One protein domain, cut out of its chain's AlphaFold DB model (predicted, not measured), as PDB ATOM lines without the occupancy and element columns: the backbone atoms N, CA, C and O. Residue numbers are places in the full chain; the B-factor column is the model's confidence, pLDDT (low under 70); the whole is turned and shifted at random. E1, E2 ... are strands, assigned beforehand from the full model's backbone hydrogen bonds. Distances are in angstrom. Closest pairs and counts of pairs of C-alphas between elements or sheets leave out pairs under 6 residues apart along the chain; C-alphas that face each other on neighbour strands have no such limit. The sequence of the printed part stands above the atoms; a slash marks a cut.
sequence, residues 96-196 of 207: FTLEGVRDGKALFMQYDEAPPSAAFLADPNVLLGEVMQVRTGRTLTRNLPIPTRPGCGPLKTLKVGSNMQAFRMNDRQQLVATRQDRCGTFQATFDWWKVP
ATOM      1  N   PHE A  96     172.166 192.120 127.585       85.69
ATOM      2  CA  PHE A  96     171.279 193.270 127.666       85.69
ATOM      3  C   PHE A  96     170.837 193.722 126.278       85.69
ATOM      4  O   PHE A  96     171.544 193.512 125.293       85.69
ATOM      5  N   THR A  97     169.690 194.383 126.208       86.69
ATOM      6  CA  THR A  97     169.231 195.123 125.027       86.69
ATOM      7  C   THR A  97     169.325 196.615 125.268       86.69
ATOM      8  O   THR A  97     169.315 197.079 126.407       86.69
ATOM      9  N   LEU A  98     169.422 197.379 124.184       90.31
ATOM     10  CA  LEU A  98     169.208 198.818 124.191       90.31
ATOM     11  C   LEU A  98     167.725 199.076 123.919       90.31
ATOM     12  O   LEU A  98     167.232 198.728 122.852       90.31
ATOM     13  N   GLU A  99     167.016 199.705 124.847       91.56
ATOM     14  CA  GLU A  99     165.581 199.981 124.679       91.56
ATOM     15  C   GLU A  99     165.313 201.422 124.252       91.56
ATOM     16  O   GLU A  99     164.410 201.688 123.461       91.56
ATOM     17  N   GLY A 100     166.134 202.368 124.715       91.81
ATOM     18  CA  GLY A 100     165.937 203.783 124.427       91.81
ATOM     19  C   GLY A 100     167.224 204.591 124.466       91.81
ATOM     20  O   GLY A 100     168.139 204.290 125.232       91.81
ATOM     21  N   VAL A 101     167.275 205.644 123.647       92.88
ATOM     22  CA  VAL A 101     168.346 206.649 123.642       92.88
ATOM     23  C   VAL A 101     167.710 208.031 123.656       92.88
ATOM     24  O   VAL A 101     166.908 208.345 122.780       92.88
ATOM     25  N   ARG A 102     168.046 208.845 124.660       92.81
ATOM     26  CA  ARG A 102     167.468 210.178 124.863       92.81
ATOM     27  C   ARG A 102     168.382 211.045 125.718       92.81
ATOM     28  O   ARG A 102     168.933 210.575 126.709       92.81
ATOM     29  N   ASP A 103     168.554 212.308 125.337       92.25
ATOM     30  CA  ASP A 103     169.332 213.314 126.079       92.25
ATOM     31  C   ASP A 103     170.737 212.826 126.494       92.25
ATOM     32  O   ASP A 103     171.164 212.979 127.646       92.25
ATOM     33  N   GLY A 104     171.434 212.162 125.560       91.69
ATOM     34  CA  GLY A 104     172.772 211.594 125.763       91.69
ATOM     35  C   GLY A 104     172.828 210.382 126.699       91.69
ATOM     36  O   GLY A 104     173.919 209.987 127.118       91.69
ATOM     37  N   LYS A 105     171.675 209.799 127.046       95.19
ATOM     38  CA  LYS A 105     171.540 208.626 127.913       95.19
ATOM     39  C   LYS A 105     170.988 207.441 127.140       95.19
ATOM     40  O   LYS A 105     170.208 207.612 126.206       95.19
ATOM     41  N   ALA A 106     171.373 206.249 127.568       94.75
ATOM     42  CA  ALA A 106     170.881 204.985 127.050       94.75
ATOM     43  C   ALA A 106     170.209 204.190 128.166       94.75
ATOM     44  O   ALA A 106     170.753 204.114 129.269       94.75
ATOM     45  N   LEU A 107     169.055 203.602 127.861       95.06
ATOM     46  CA  LEU A 107     168.386 202.615 128.697       95.06
ATOM     47  C   LEU A 107     168.754 201.219 128.204       95.06
ATOM     48  O   LEU A 107     168.417 200.851 127.077       95.06
ATOM     49  N   PHE A 108     169.405 200.450 129.066       91.88
ATOM     50  CA  PHE A 108     169.716 199.050 128.837       91.88
ATOM     51  C   PHE A 108     168.848 198.160 129.718       91.88
ATOM     52  O   PHE A 108     168.776 198.391 130.921       91.88
ATOM     53  N   MET A 109     168.242 197.120 129.155       88.81
ATOM     54  CA  MET A 109     167.453 196.146 129.914       88.81
ATOM     55  C   MET A 109     168.191 194.820 129.992       88.81
ATOM     56  O   MET A 109     168.730 194.359 128.991       88.81
ATOM     57  N   GLN A 110     168.277 194.248 131.193       82.31
ATOM     58  CA  GLN A 110     169.028 193.015 131.424       82.31
ATOM     59  C   GLN A 110     168.145 191.786 131.220       82.31
ATOM     60  O   GLN A 110     166.972 191.784 131.597       82.31
ATOM     61  N   TYR A 111     168.752 190.734 130.679       76.81
ATOM     62  CA  TYR A 111     168.183 189.391 130.632       76.81
ATOM     63  C   TYR A 111     168.848 188.524 131.693       76.81
ATOM     64  O   TYR A 111     170.004 188.752 132.050       76.81
ATOM     65  N   ASP A 112     168.116 187.529 132.181       66.00
ATOM     66  CA  ASP A 112     168.678 186.536 133.090       66.00
ATOM     67  C   ASP A 112     169.476 185.508 132.275       66.00
ATOM     68  O   ASP A 112     169.089 185.142 131.162       66.00
ATOM     69  N   GLU A 113     170.597 185.058 132.832       55.28
ATOM     70  CA  GLU A 113     171.461 184.018 132.252       55.28
ATOM     71  C   GLU A 113     170.854 182.615 132.373       55.28
ATOM     72  O   GLU A 113     171.405 181.642 131.850       55.28
ATOM     73  N   ALA A 114     169.720 182.498 133.064       54.72
ATOM     74  CA  ALA A 114     169.066 181.237 133.335       54.72
ATOM     75  C   ALA A 114     168.658 180.496 132.034       54.72
ATOM     76  O   ALA A 114     168.402 181.120 131.000       54.72
ATOM     77  N   PRO A 115     168.610 179.148 132.027       54.66
ATOM     78  CA  PRO A 115     168.196 178.389 130.846       54.66
ATOM     79  C   PRO A 115     166.802 178.837 130.370       54.66
ATOM     80  O   PRO A 115     166.011 179.282 131.194       54.66
ATOM     81  N   PRO A 116     166.433 178.680 129.082       51.66
ATOM     82  CA  PRO A 116     165.116 179.084 128.565       51.66
ATOM     83  C   PRO A 116     163.907 178.452 129.279       51.66
ATOM     84  O   PRO A 116     162.772 178.786 128.961       51.66
ATOM     85  N   SER A 117     164.120 177.502 130.191       51.12
ATOM     86  CA  SER A 117     163.106 176.884 131.048       51.12
ATOM     87  C   SER A 117     162.985 177.527 132.436       51.12
ATOM     88  O   SER A 117     162.021 177.250 133.149       51.12
ATOM     89  N   ALA A 118     163.932 178.371 132.842       52.78
ATOM     90  CA  ALA A 118     163.900 179.056 134.122       52.78
ATOM     91  C   ALA A 118     163.000 180.297 134.052       52.78
ATOM     92  O   ALA A 118     162.949 181.026 133.061       52.78
ATOM     93  N   ALA A 119     162.243 180.534 135.122       55.06
ATOM     94  CA  ALA A 119     161.540 181.796 135.278       55.06
ATOM     95  C   ALA A 119     162.567 182.906 135.547       55.06
ATOM     96  O   ALA A 119     163.533 182.675 136.266       55.06
ATOM     97  N   PHE A 120     162.332 184.111 135.028       59.75
ATOM     98  CA  PHE A 120     163.082 185.292 135.453       59.75
ATOM     99  C   PHE A 120     162.736 185.571 136.926       59.75
ATOM    100  O   PHE A 120     161.664 186.106 137.224       59.75
ATOM    101  N   LEU A 121     163.592 185.138 137.854       56.66
ATOM    102  CA  LEU A 121     163.349 185.204 139.301       56.66
ATOM    103  C   LEU A 121     163.875 186.517 139.895       56.66
ATOM    104  O   LEU A 121     164.677 186.509 140.825       56.66
ATOM    105  N   ALA A 122     163.433 187.659 139.371       65.75
ATOM    106  CA  ALA A 122     163.760 188.947 139.981       65.75
ATOM    107  C   ALA A 122     162.651 189.455 140.899       65.75
ATOM    108  O   ALA A 122     161.467 189.176 140.697       65.75
ATOM    109  N   ASP A 123     163.073 190.251 141.880       80.38
ATOM    110  CA  ASP A 123     162.206 191.011 142.771       80.38
ATOM    111  C   ASP A 123     161.147 191.793 141.962       80.38
ATOM    112  O   ASP A 123     161.506 192.657 141.157       80.38
ATOM    113  N   PRO A 124     159.838 191.533 142.154       83.50
ATOM    114  CA  PRO A 124     158.777 192.223 141.423       83.50
ATOM    115  C   PRO A 124     158.762 193.741 141.660       83.50
ATOM    116  O   PRO A 124     158.172 194.461 140.846       83.50
ATOM    117  N   ASN A 125     159.419 194.219 142.722       87.88
ATOM    118  CA  ASN A 125     159.562 195.632 143.065       87.88
ATOM    119  C   ASN A 125     160.688 196.340 142.300       87.88
ATOM    120  O   ASN A 125     160.859 197.546 142.459       87.88
ATOM    121  N   VAL A 126     161.463 195.643 141.464       87.19
ATOM    122  CA  VAL A 126     162.539 196.265 140.683       87.19
ATOM    123  C   VAL A 126     162.527 195.750 139.252       87.19
ATOM    124  O   VAL A 126     162.590 194.552 138.989       87.19
ATOM    125  N   LEU A 127     162.509 196.675 138.295       87.50
ATOM    126  CA  LEU A 127     162.838 196.353 136.914       87.50
ATOM    127  C   LEU A 127     164.368 196.438 136.739       87.50
ATOM    128  O   LEU A 127     164.986 197.467 137.017       87.50
ATOM    129  N   LEU A 128     164.988 195.333 136.315       85.50
ATOM    130  CA  LEU A 128     166.439 195.192 136.184       85.50
ATOM    131  C   LEU A 128     166.883 195.807 134.862       85.50
ATOM    132  O   LEU A 128     166.736 195.226 133.786       85.50
ATOM    133  N   GLY A 129     167.434 197.004 134.959       88.38
ATOM    134  CA  GLY A 129     167.913 197.768 133.828       88.38
ATOM    135  C   GLY A 129     168.925 198.800 134.280       88.38
ATOM    136  O   GLY A 129     169.171 198.992 135.464       88.38
ATOM    137  N   GLU A 130     169.547 199.467 133.329       91.81
ATOM    138  CA  GLU A 130     170.549 200.476 133.594       91.81
ATOM    139  C   GLU A 130     170.308 201.694 132.724       91.81
ATOM    140  O   GLU A 130     170.161 201.579 131.511       91.81
ATOM    141  N   VAL A 131     170.352 202.871 133.338       95.12
ATOM    142  CA  VAL A 131     170.476 204.122 132.595       95.12
ATOM    143  C   VAL A 131     171.935 204.539 132.633       95.12
ATOM    144  O   VAL A 131     172.510 204.704 133.710       95.12
ATOM    145  N   MET A 132     172.540 204.728 131.468       94.31
ATOM    146  CA  MET A 132     173.948 205.091 131.320       94.31
ATOM    147  C   MET A 132     174.084 206.413 130.569       94.31
ATOM    148  O   MET A 132     173.402 206.637 129.573       94.31
ATOM    149  N   GLN A 133     175.014 207.267 130.995       93.69
ATOM    150  CA  GLN A 133     175.440 208.427 130.217       93.69
ATOM    151  C   GLN A 133     176.368 207.972 129.085       93.69
ATOM    152  O   GLN A 133     177.527 207.629 129.337       93.69
ATOM    153  N   VAL A 134     175.889 208.019 127.839       90.81
ATOM    154  CA  VAL A 134     176.540 207.372 126.685       90.81
ATOM    155  C   VAL A 134     177.946 207.904 126.464       90.81
ATOM    156  O   VAL A 134     178.885 207.122 126.392       90.81
ATOM    157  N   ARG A 135     178.133 209.228 126.452       85.88
ATOM    158  CA  ARG A 135     179.444 209.836 126.170       85.88
ATOM    159  C   ARG A 135     180.541 209.359 127.127       85.88
ATOM    160  O   ARG A 135     181.637 209.031 126.687       85.88
ATOM    161  N   THR A 136     180.224 209.304 128.419       87.38
ATOM    162  CA  THR A 136     181.178 208.956 129.488       87.38
ATOM    163  C   THR A 136     181.230 207.465 129.816       87.38
ATOM    164  O   THR A 136     182.132 207.037 130.521       87.38
ATOM    165  N   GLY A 137     180.232 206.683 129.392       86.75
ATOM    166  CA  GLY A 137     180.044 205.302 129.848       86.75
ATOM    167  C   GLY A 137     179.631 205.165 131.320       86.75
ATOM    168  O   GLY A 137     179.526 204.050 131.820       86.75
ATOM    169  N   ARG A 138     179.389 206.273 132.037       91.56
ATOM    170  CA  ARG A 138     179.024 206.252 133.455       91.56
ATOM    171  C   ARG A 138     177.602 205.727 133.638       91.56
ATOM    172  O   ARG A 138     176.653 206.332 133.135       91.56
ATOM    173  N   THR A 139     177.446 204.667 134.423       93.69
ATOM    174  CA  THR A 139     176.141 204.232 134.932       93.69
ATOM    175  C   THR A 139     175.536 205.321 135.822       93.69
ATOM    176  O   THR A 139     176.171 205.778 136.770       93.69
ATOM    177  N   LEU A 140     174.311 205.745 135.519       95.19
ATOM    178  CA  LEU A 140     173.561 206.745 136.281       95.19
ATOM    179  C   LEU A 140     172.610 206.100 137.300       95.19
ATOM    180  O   LEU A 140     172.448 206.622 138.396       95.19
ATOM    181  N   THR A 141     172.003 204.964 136.957       93.19
ATOM    182  CA  THR A 141     171.230 204.117 137.882       93.19
ATOM    183  C   THR A 141     171.154 202.691 137.339       93.19
ATOM    184  O   THR A 141     171.191 202.501 136.124       93.19
ATOM    185  N   ARG A 142     171.052 201.700 138.234       88.81
ATOM    186  CA  ARG A 142     170.868 200.263 137.929       88.81
ATOM    187  C   ARG A 142     169.521 199.708 138.395       88.81
ATOM    188  O   ARG A 142     169.243 198.529 138.216       88.81
ATOM    189  N   ASN A 143     168.718 200.552 139.037       81.88
ATOM    190  CA  ASN A 143     167.467 200.152 139.656       81.88
ATOM    191  C   ASN A 143     166.359 201.055 139.130       81.88
ATOM    192  O   ASN A 143     166.455 202.283 139.210       81.88
ATOM    193  N   LEU A 144     165.308 200.431 138.610       90.44
ATOM    194  CA  LEU A 144     164.064 201.078 138.211       90.44
ATOM    195  C   LEU A 144     162.990 200.598 139.202       90.44
ATOM    196  O   LEU A 144     162.365 199.559 138.967       90.44
ATOM    197  N   PRO A 145     162.859 201.267 140.364       91.50
ATOM    198  CA  PRO A 145     162.017 200.789 141.454       91.50
ATOM    199  C   PRO A 145     160.537 200.895 141.086       91.50
ATOM    200  O   PRO A 145     160.081 201.927 140.599       91.50
ATOM    201  N   ILE A 146     159.779 199.842 141.363       91.31
ATOM    202  CA  ILE A 146     158.331 199.792 141.195       91.31
ATOM    203  C   ILE A 146     157.701 199.821 142.590       91.31
ATOM    204  O   ILE A 146     157.857 198.857 143.342       91.31
ATOM    205  N   PRO A 147     157.008 200.908 142.964       90.25
ATOM    206  CA  PRO A 147     156.408 201.023 144.281       90.25
ATOM    207  C   PRO A 147     155.219 200.071 144.433       90.25
ATOM    208  O   PRO A 147     154.458 199.830 143.492       90.25
ATOM    209  N   THR A 148     155.024 199.575 145.652       91.06
ATOM    210  CA  THR A 148     153.800 198.878 146.047       91.06
ATOM    211  C   THR A 148     152.632 199.861 146.108       91.06
ATOM    212  O   THR A 148     152.772 200.991 146.584       91.06
ATOM    213  N   ARG A 149     151.450 199.440 145.645       92.00
ATOM    214  CA  ARG A 149     150.230 200.236 145.813       92.00
ATOM    215  C   ARG A 149     149.720 200.095 147.256       92.00
ATOM    216  O   ARG A 149     149.585 198.961 147.731       92.00
ATOM    217  N   PRO A 150     149.429 201.202 147.967       92.38
ATOM    218  CA  PRO A 150     148.917 201.143 149.335       92.38
ATOM    219  C   PRO A 150     147.687 200.230 149.454       92.38
ATOM    220  O   PRO A 150     146.771 200.304 148.642       92.38
ATOM    221  N   GLY A 151     147.677 199.334 150.446       93.88
ATOM    222  CA  GLY A 151     146.579 198.383 150.688       93.88
ATOM    223  C   GLY A 151     146.539 197.154 149.762       93.88
ATOM    224  O   GLY A 151     145.920 196.146 150.103       93.88
ATOM    225  N   CYS A 152     147.268 197.150 148.646       93.69
ATOM    226  CA  CYS A 152     147.146 196.113 147.616       93.69
ATOM    227  C   CYS A 152     148.025 194.872 147.838       93.69
ATOM    228  O   CYS A 152     147.893 193.876 147.130       93.69
ATOM    229  N   GLY A 153     148.845 194.858 148.891       91.25
ATOM    230  CA  GLY A 153     149.713 193.723 149.220       91.25
ATOM    231  C   GLY A 153     150.936 193.606 148.295       91.25
ATOM    232  O   GLY A 153     151.282 194.575 147.619       91.25
ATOM    233  N   PRO A 154     151.629 192.453 148.299       90.81
ATOM    234  CA  PRO A 154     152.880 192.287 147.565       90.81
ATOM    235  C   PRO A 154     152.664 192.262 146.049       90.81
ATOM    236  O   PRO A 154     151.671 191.718 145.553       90.81
ATOM    237  N   LEU A 155     153.640 192.808 145.321       90.31
ATOM    238  CA  LEU A 155     153.679 192.756 143.865       90.31
ATOM    239  C   LEU A 155     153.977 191.340 143.365       90.31
ATOM    240  O   LEU A 155     154.685 190.559 143.999       90.31
ATOM    241  N   LYS A 156     153.480 191.042 142.170       86.62
ATOM    242  CA  LYS A 156     153.776 189.852 141.376       86.62
ATOM    243  C   LYS A 156     154.244 190.284 139.990       86.62
ATOM    244  O   LYS A 156     153.705 191.227 139.397       86.62
ATOM    245  N   THR A 157     155.247 189.590 139.461       75.38
ATOM    246  CA  THR A 157     155.661 189.732 138.064       75.38
ATOM    247  C   THR A 157     154.661 189.020 137.156       75.38
ATOM    248  O   THR A 157     154.259 187.884 137.412       75.38
ATOM    249  N   LEU A 158     154.259 189.683 136.071       73.88
ATOM    250  CA  LEU A 158     153.564 189.016 134.973       73.88
ATOM    251  C   LEU A 158     154.620 188.365 134.076       73.88
ATOM    252  O   LEU A 158     155.620 189.000 133.737       73.88
ATOM    253  N   LYS A 159     154.433 187.091 133.723       65.44
ATOM    254  CA  LYS A 159     155.384 186.367 132.869       65.44
ATOM    255  C   LYS A 159     155.284 186.873 131.428       65.44
ATOM    256  O   LYS A 159     154.203 186.843 130.850       65.44
ATOM    257  N   VAL A 160     156.411 187.277 130.842       58.97
ATOM    258  CA  VAL A 160     156.551 187.580 129.408       58.97
ATOM    259  C   VAL A 160     157.703 186.725 128.885       58.97
ATOM    260  O   VAL A 160     158.849 187.154 128.843       58.97
ATOM    261  N   GLY A 161     157.400 185.463 128.573       57.19
ATOM    262  CA  GLY A 161     158.400 184.482 128.141       57.19
ATOM    263  C   GLY A 161     159.388 184.060 129.237       57.19
ATOM    264  O   GLY A 161     159.272 184.445 130.404       57.19
ATOM    265  N   SER A 162     160.343 183.213 128.864       57.88
ATOM    266  CA  SER A 162     161.458 182.831 129.724       57.88
ATOM    267  C   SER A 162     162.554 183.893 129.666       57.88
ATOM    268  O   SER A 162     162.918 184.373 128.597       57.88
ATOM    269  N   ASN A 163     163.072 184.276 130.830       66.88
ATOM    270  CA  ASN A 163     164.234 185.159 130.999       66.88
ATOM    271  C   ASN A 163     164.065 186.662 130.684       66.88
ATOM    272  O   ASN A 163     165.076 187.365 130.613       66.88
ATOM    273  N   MET A 164     162.841 187.195 130.572       69.88
ATOM    274  CA  MET A 164     162.617 188.646 130.450       69.88
ATOM    275  C   MET A 164     161.513 189.146 131.393       69.88
ATOM    276  O   MET A 164     160.493 188.487 131.598       69.88
ATOM    277  N   GLN A 165     161.701 190.339 131.965       77.69
ATOM    278  CA  GLN A 165     160.637 191.016 132.710       77.69
ATOM    279  C   GLN A 165     159.595 191.609 131.766       77.69
ATOM    280  O   GLN A 165     159.932 192.108 130.696       77.69
ATOM    281  N   ALA A 166     158.336 191.651 132.203       81.75
ATOM    282  CA  ALA A 166     157.294 192.377 131.489       81.75
ATOM    283  C   ALA A 166     157.578 193.888 131.491       81.75
ATOM    284  O   ALA A 166     157.395 194.560 132.517       81.75
ATOM    285  N   PHE A 167     157.995 194.416 130.342       88.75
ATOM    286  CA  PHE A 167     158.080 195.846 130.077       88.75
ATOM    287  C   PHE A 167     157.844 196.146 128.591       88.75
ATOM    288  O   PHE A 167     157.848 195.250 127.749       88.75
ATOM    289  N   ARG A 168     157.639 197.424 128.275       91.44
ATOM    290  CA  ARG A 168     157.610 197.960 126.909       91.44
ATOM    291  C   ARG A 168     158.058 199.418 126.898       91.44
ATOM    292  O   ARG A 168     158.002 200.089 127.928       91.44
ATOM    293  N   MET A 169     158.410 199.921 125.723       93.88
ATOM    294  CA  MET A 169     158.526 201.357 125.469       93.88
ATOM    295  C   MET A 169     157.201 201.882 124.909       93.88
ATOM    296  O   MET A 169     156.583 201.218 124.079       93.88
ATOM    297  N   ASN A 170     156.729 203.042 125.370       93.06
ATOM    298  CA  ASN A 170     155.574 203.720 124.764       93.06
ATOM    299  C   ASN A 170     156.009 204.762 123.712       93.06
ATOM    300  O   ASN A 170     157.196 205.065 123.586       93.06
ATOM    301  N   ASP A 171     155.050 205.366 123.007       91.44
ATOM    302  CA  ASP A 171     155.315 206.356 121.941       91.44
ATOM    303  C   ASP A 171     156.019 207.627 122.445       91.44
ATOM    304  O   ASP A 171     156.676 208.341 121.692       91.44
ATOM    305  N   ARG A 172     155.931 207.904 123.752       92.62
ATOM    306  CA  ARG A 172     156.643 209.005 124.424       92.62
ATOM    307  C   ARG A 172     158.053 208.610 124.871       92.62
ATOM    308  O   ARG A 172     158.701 209.367 125.599       92.62
ATOM    309  N   GLN A 173     158.511 207.430 124.453       91.88
ATOM    310  CA  GLN A 173     159.754 206.784 124.858       91.88
ATOM    311  C   GLN A 173     159.873 206.567 126.368       91.88
ATOM    312  O   GLN A 173     160.985 206.488 126.882       91.88
ATOM    313  N   GLN A 174     158.759 206.466 127.091       95.38
ATOM    314  CA  GLN A 174     158.754 206.078 128.499       95.38
ATOM    315  C   GLN A 174     158.819 204.562 128.613       95.38
ATOM    316  O   GLN A 174     158.235 203.841 127.803       95.38
ATOM    317  N   LEU A 175     159.519 204.097 129.641       95.31
ATOM    318  CA  LEU A 175     159.567 202.685 129.980       95.31
ATOM    319  C   LEU A 175     158.329 202.360 130.809       95.31
ATOM    320  O   LEU A 175     158.057 203.037 131.796       95.31
ATOM    321  N   VAL A 176     157.579 201.343 130.411       94.19
ATOM    322  CA  VAL A 176     156.344 200.926 131.073       94.19
ATOM    323  C   VAL A 176     156.516 199.495 131.553       94.19
ATOM    324  O   VAL A 176     156.737 198.601 130.740       94.19
ATOM    325  N   ALA A 177     156.404 199.273 132.859       91.56
ATOM    326  CA  ALA A 177     156.460 197.955 133.477       91.56
ATOM    327  C   ALA A 177     155.064 197.535 133.946       91.56
ATOM    328  O   ALA A 177     154.437 198.245 134.730       91.56
ATOM    329  N   THR A 178     154.586 196.372 133.509       90.38
ATOM    330  CA  THR A 178     153.286 195.847 133.955       90.38
ATOM    331  C   THR A 178     153.482 194.944 135.169       90.38
ATOM    332  O   THR A 178     154.357 194.069 135.169       90.38
ATOM    333  N   ARG A 179     152.678 195.146 136.214       91.06
ATOM    334  CA  ARG A 179     152.692 194.356 137.454       91.06
ATOM    335  C   ARG A 179     151.277 194.014 137.894       91.06
ATOM    336  O   ARG A 179     150.307 194.605 137.429       91.06
ATOM    337  N   GLN A 180     151.177 193.045 138.794       91.50
ATOM    338  CA  GLN A 180     149.920 192.636 139.404       91.50
ATOM    339  C   GLN A 180     150.074 192.585 140.921       91.50
ATOM    340  O   GLN A 180     151.101 192.147 141.427       91.50
ATOM    341  N   ASP A 181     149.050 193.002 141.649       93.62
ATOM    342  CA  ASP A 181     148.927 192.823 143.099       93.62
ATOM    343  C   ASP A 181     147.473 192.423 143.443       93.62
ATOM    344  O   ASP A 181     146.713 192.034 142.549       93.62
ATOM    345  N   ARG A 182     147.053 192.476 144.718       94.44
ATOM    346  CA  ARG A 182     145.676 192.091 145.104       94.44
ATOM    347  C   ARG A 182     144.602 193.036 144.561       94.44
ATOM    348  O   ARG A 182     143.458 192.616 144.447       94.44
ATOM    349  N   CYS A 183     144.950 194.275 144.223       93.56
ATOM    350  CA  CYS A 183     144.033 195.239 143.616       93.56
ATOM    351  C   CYS A 183     143.969 195.101 142.082       93.56
ATOM    352  O   CYS A 183     143.350 195.928 141.419       93.56
ATOM    353  N   GLY A 184     144.644 194.106 141.495       93.12
ATOM    354  CA  GLY A 184     144.628 193.830 140.058       93.12
ATOM    355  C   GLY A 184     145.905 194.249 139.330       93.12
ATOM    356  O   GLY A 184     146.963 194.433 139.933       93.12
ATOM    357  N   THR A 185     145.809 194.364 138.006       92.50
ATOM    358  CA  THR A 185     146.932 194.716 137.125       92.50
ATOM    359  C   THR A 185     147.108 196.230 137.033       92.50
ATOM    360  O   THR A 185     146.138 196.979 136.921       92.50
ATOM    361  N   PHE A 186     148.355 196.689 137.033       93.12
ATOM    362  CA  PHE A 186     148.701 198.093 136.840       93.12
ATOM    363  C   PHE A 186     149.979 198.253 136.016       93.12
ATOM    364  O   PHE A 186     150.754 197.310 135.824       93.12
ATOM    365  N   GLN A 187     150.194 199.471 135.536       93.69
ATOM    366  CA  GLN A 187     151.371 199.892 134.793       93.69
ATOM    367  C   GLN A 187     152.150 200.917 135.617       93.69
ATOM    368  O   GLN A 187     151.578 201.880 136.125       93.69
ATOM    369  N   ALA A 188     153.456 200.699 135.747       94.44
ATOM    370  CA  ALA A 188     154.405 201.658 136.288       94.44
ATOM    371  C   ALA A 188     155.191 202.290 135.135       94.44
ATOM    372  O   ALA A 188     155.926 201.598 134.427       94.44
ATOM    373  N   THR A 189     155.034 203.598 134.943       95.75
ATOM    374  CA  THR A 189     155.624 204.344 133.826       95.75
ATOM    375  C   THR A 189     156.772 205.225 134.307       95.75
ATOM    376  O   THR A 189     156.604 206.061 135.197       95.75
ATOM    377  N   PHE A 190     157.935 205.067 133.678       95.62
ATOM    378  CA  PHE A 190     159.192 205.711 134.032       95.62
ATOM    379  C   PHE A 190     159.635 206.714 132.960       95.62
ATOM    380  O   PHE A 190     159.846 206.357 131.796       95.62
ATOM    381  N   ASP A 191     159.915 207.944 133.392       95.69
ATOM    382  CA  ASP A 191     160.733 208.904 132.641       95.69
ATOM    383  C   ASP A 191     162.223 208.567 132.840       95.69
ATOM    384  O   ASP A 191     162.968 209.309 133.481       95.69
ATOM    385  N   TRP A 192     162.660 207.413 132.331       95.81
ATOM    386  CA  TRP A 192     163.977 206.825 132.625       95.81
ATOM    387  C   TRP A 192     165.175 207.749 132.326       95.81
ATOM    388  O   TRP A 192     166.241 207.599 132.918       95.81
ATOM    389  N   TRP A 193     165.022 208.720 131.421       95.06
ATOM    390  CA  TRP A 193     166.081 209.665 131.044       95.06
ATOM    391  C   TRP A 193     166.255 210.830 132.035       95.06
ATOM    392  O   TRP A 193     167.262 211.545 131.968       95.06
ATOM    393  N   LYS A 194     165.310 211.035 132.963       95.06
ATOM    394  CA  LYS A 194     165.393 212.043 134.028       95.06
ATOM    395  C   LYS A 194     166.067 211.410 135.241       95.06
ATOM    396  O   LYS A 194     165.391 210.797 136.047       95.06
ATOM    397  N   VAL A 195     167.394 211.509 135.347       91.44
ATOM    398  CA  VAL A 195     168.141 211.009 136.517       91.44
ATOM    399  C   VAL A 195     168.579 212.192 137.398       91.44
ATOM    400  O   VAL A 195     169.188 213.107 136.837       91.44
ATOM    401  N   PRO A 196     168.338 212.193 138.732       92.06
ATOM    402  CA  PRO A 196     167.713 211.141 139.558       92.06
ATOM    403  C   PRO A 196     166.290 210.775 139.124       92.06
ATOM    404  O   PRO A 196     165.525 211.661 138.754       92.06
TER     405      PRO A 196
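This is residues 96 to 196 of the 207 residues of an uncharacterized protein of Deinococcus sp. K2S05-167 (UniProt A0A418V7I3). Two antiparallel sheets, E1 to E4 and E5 to E7, stand partly face to face with few contacts between them, the four-stranded one strongly twisted. A loop, residues 111 to 125, reaches away between E2 and E3, while a longer stretch, residues 146 to 166, leads from one sheet to the other and pairs briefly with E6; the last residues, 191 to 196, turn back toward the first sheet. The 101 printed residues have no named helix and seven named strands, in sheet orders E1 - E2 - E3 - E4 and E5 - E6 - E7. The class is all strand, though only 46 residues are in named elements, under half. The whole is compact, with a radius of gyration of the C-alphas of 13.9 A and spans of 42 by 34 by 22 A.

E1, residues 96 to 102, and E2, residues 105 to 110, form a hairpin at 157 degrees, with N 99 and O 107 within hydrogen-bond range at 2.9 A. E3, residues 126 to 133, is antiparallel to E2 at 146 degrees, with N 108 and O 130 at 2.8 A, a hairpin despite its long link. E4, residues 138 to 145, forms a hairpin with E3, with N 131 and O 141 at 2.9 A. These four make a meander, each strand the antiparallel neighbour of the one before. A second meander is E5, residues 167 to 169, E6, residues 175 to 181, and E7, residues 184 to 190. N 168 and O 176 of the hairpin E5 and E6 are 2.9 A apart, and N 177 and O 188 of the hairpin E6 and E7 are 2.8 A apart. Residues 156 to 157 pair antiparallel with residues 179 to 180 of E6. Between the sheets, the closest C-alphas of E1 and E5, Glu 99 and Met 169, are 7.2 A apart, and those of E3 and E6, Leu 127 and Ala 177, 7.4 A. E4 and E6 are apart.

E1 begins at C-alpha 96 (171.279, 193.270, 127.666) and is 17.6 A long; E2 is 16.2 A. E3 measures 20.6 A, E4 19.6 A and E5 7.2 A. E6 is 19.6 A long, and E7, 19.7 A, ends at C-alpha 190 (159.192, 205.711, 134.032).

The C-alphas of Arg 135 and Arg 182, the two farthest apart, are 42.6 A apart. The printed part has no cut. The links E2 to E3 and E4 to E5 are long. Mean pLDDT of the printed part is 85.2; residues 112 to 122 and 159 to 164 are under 70.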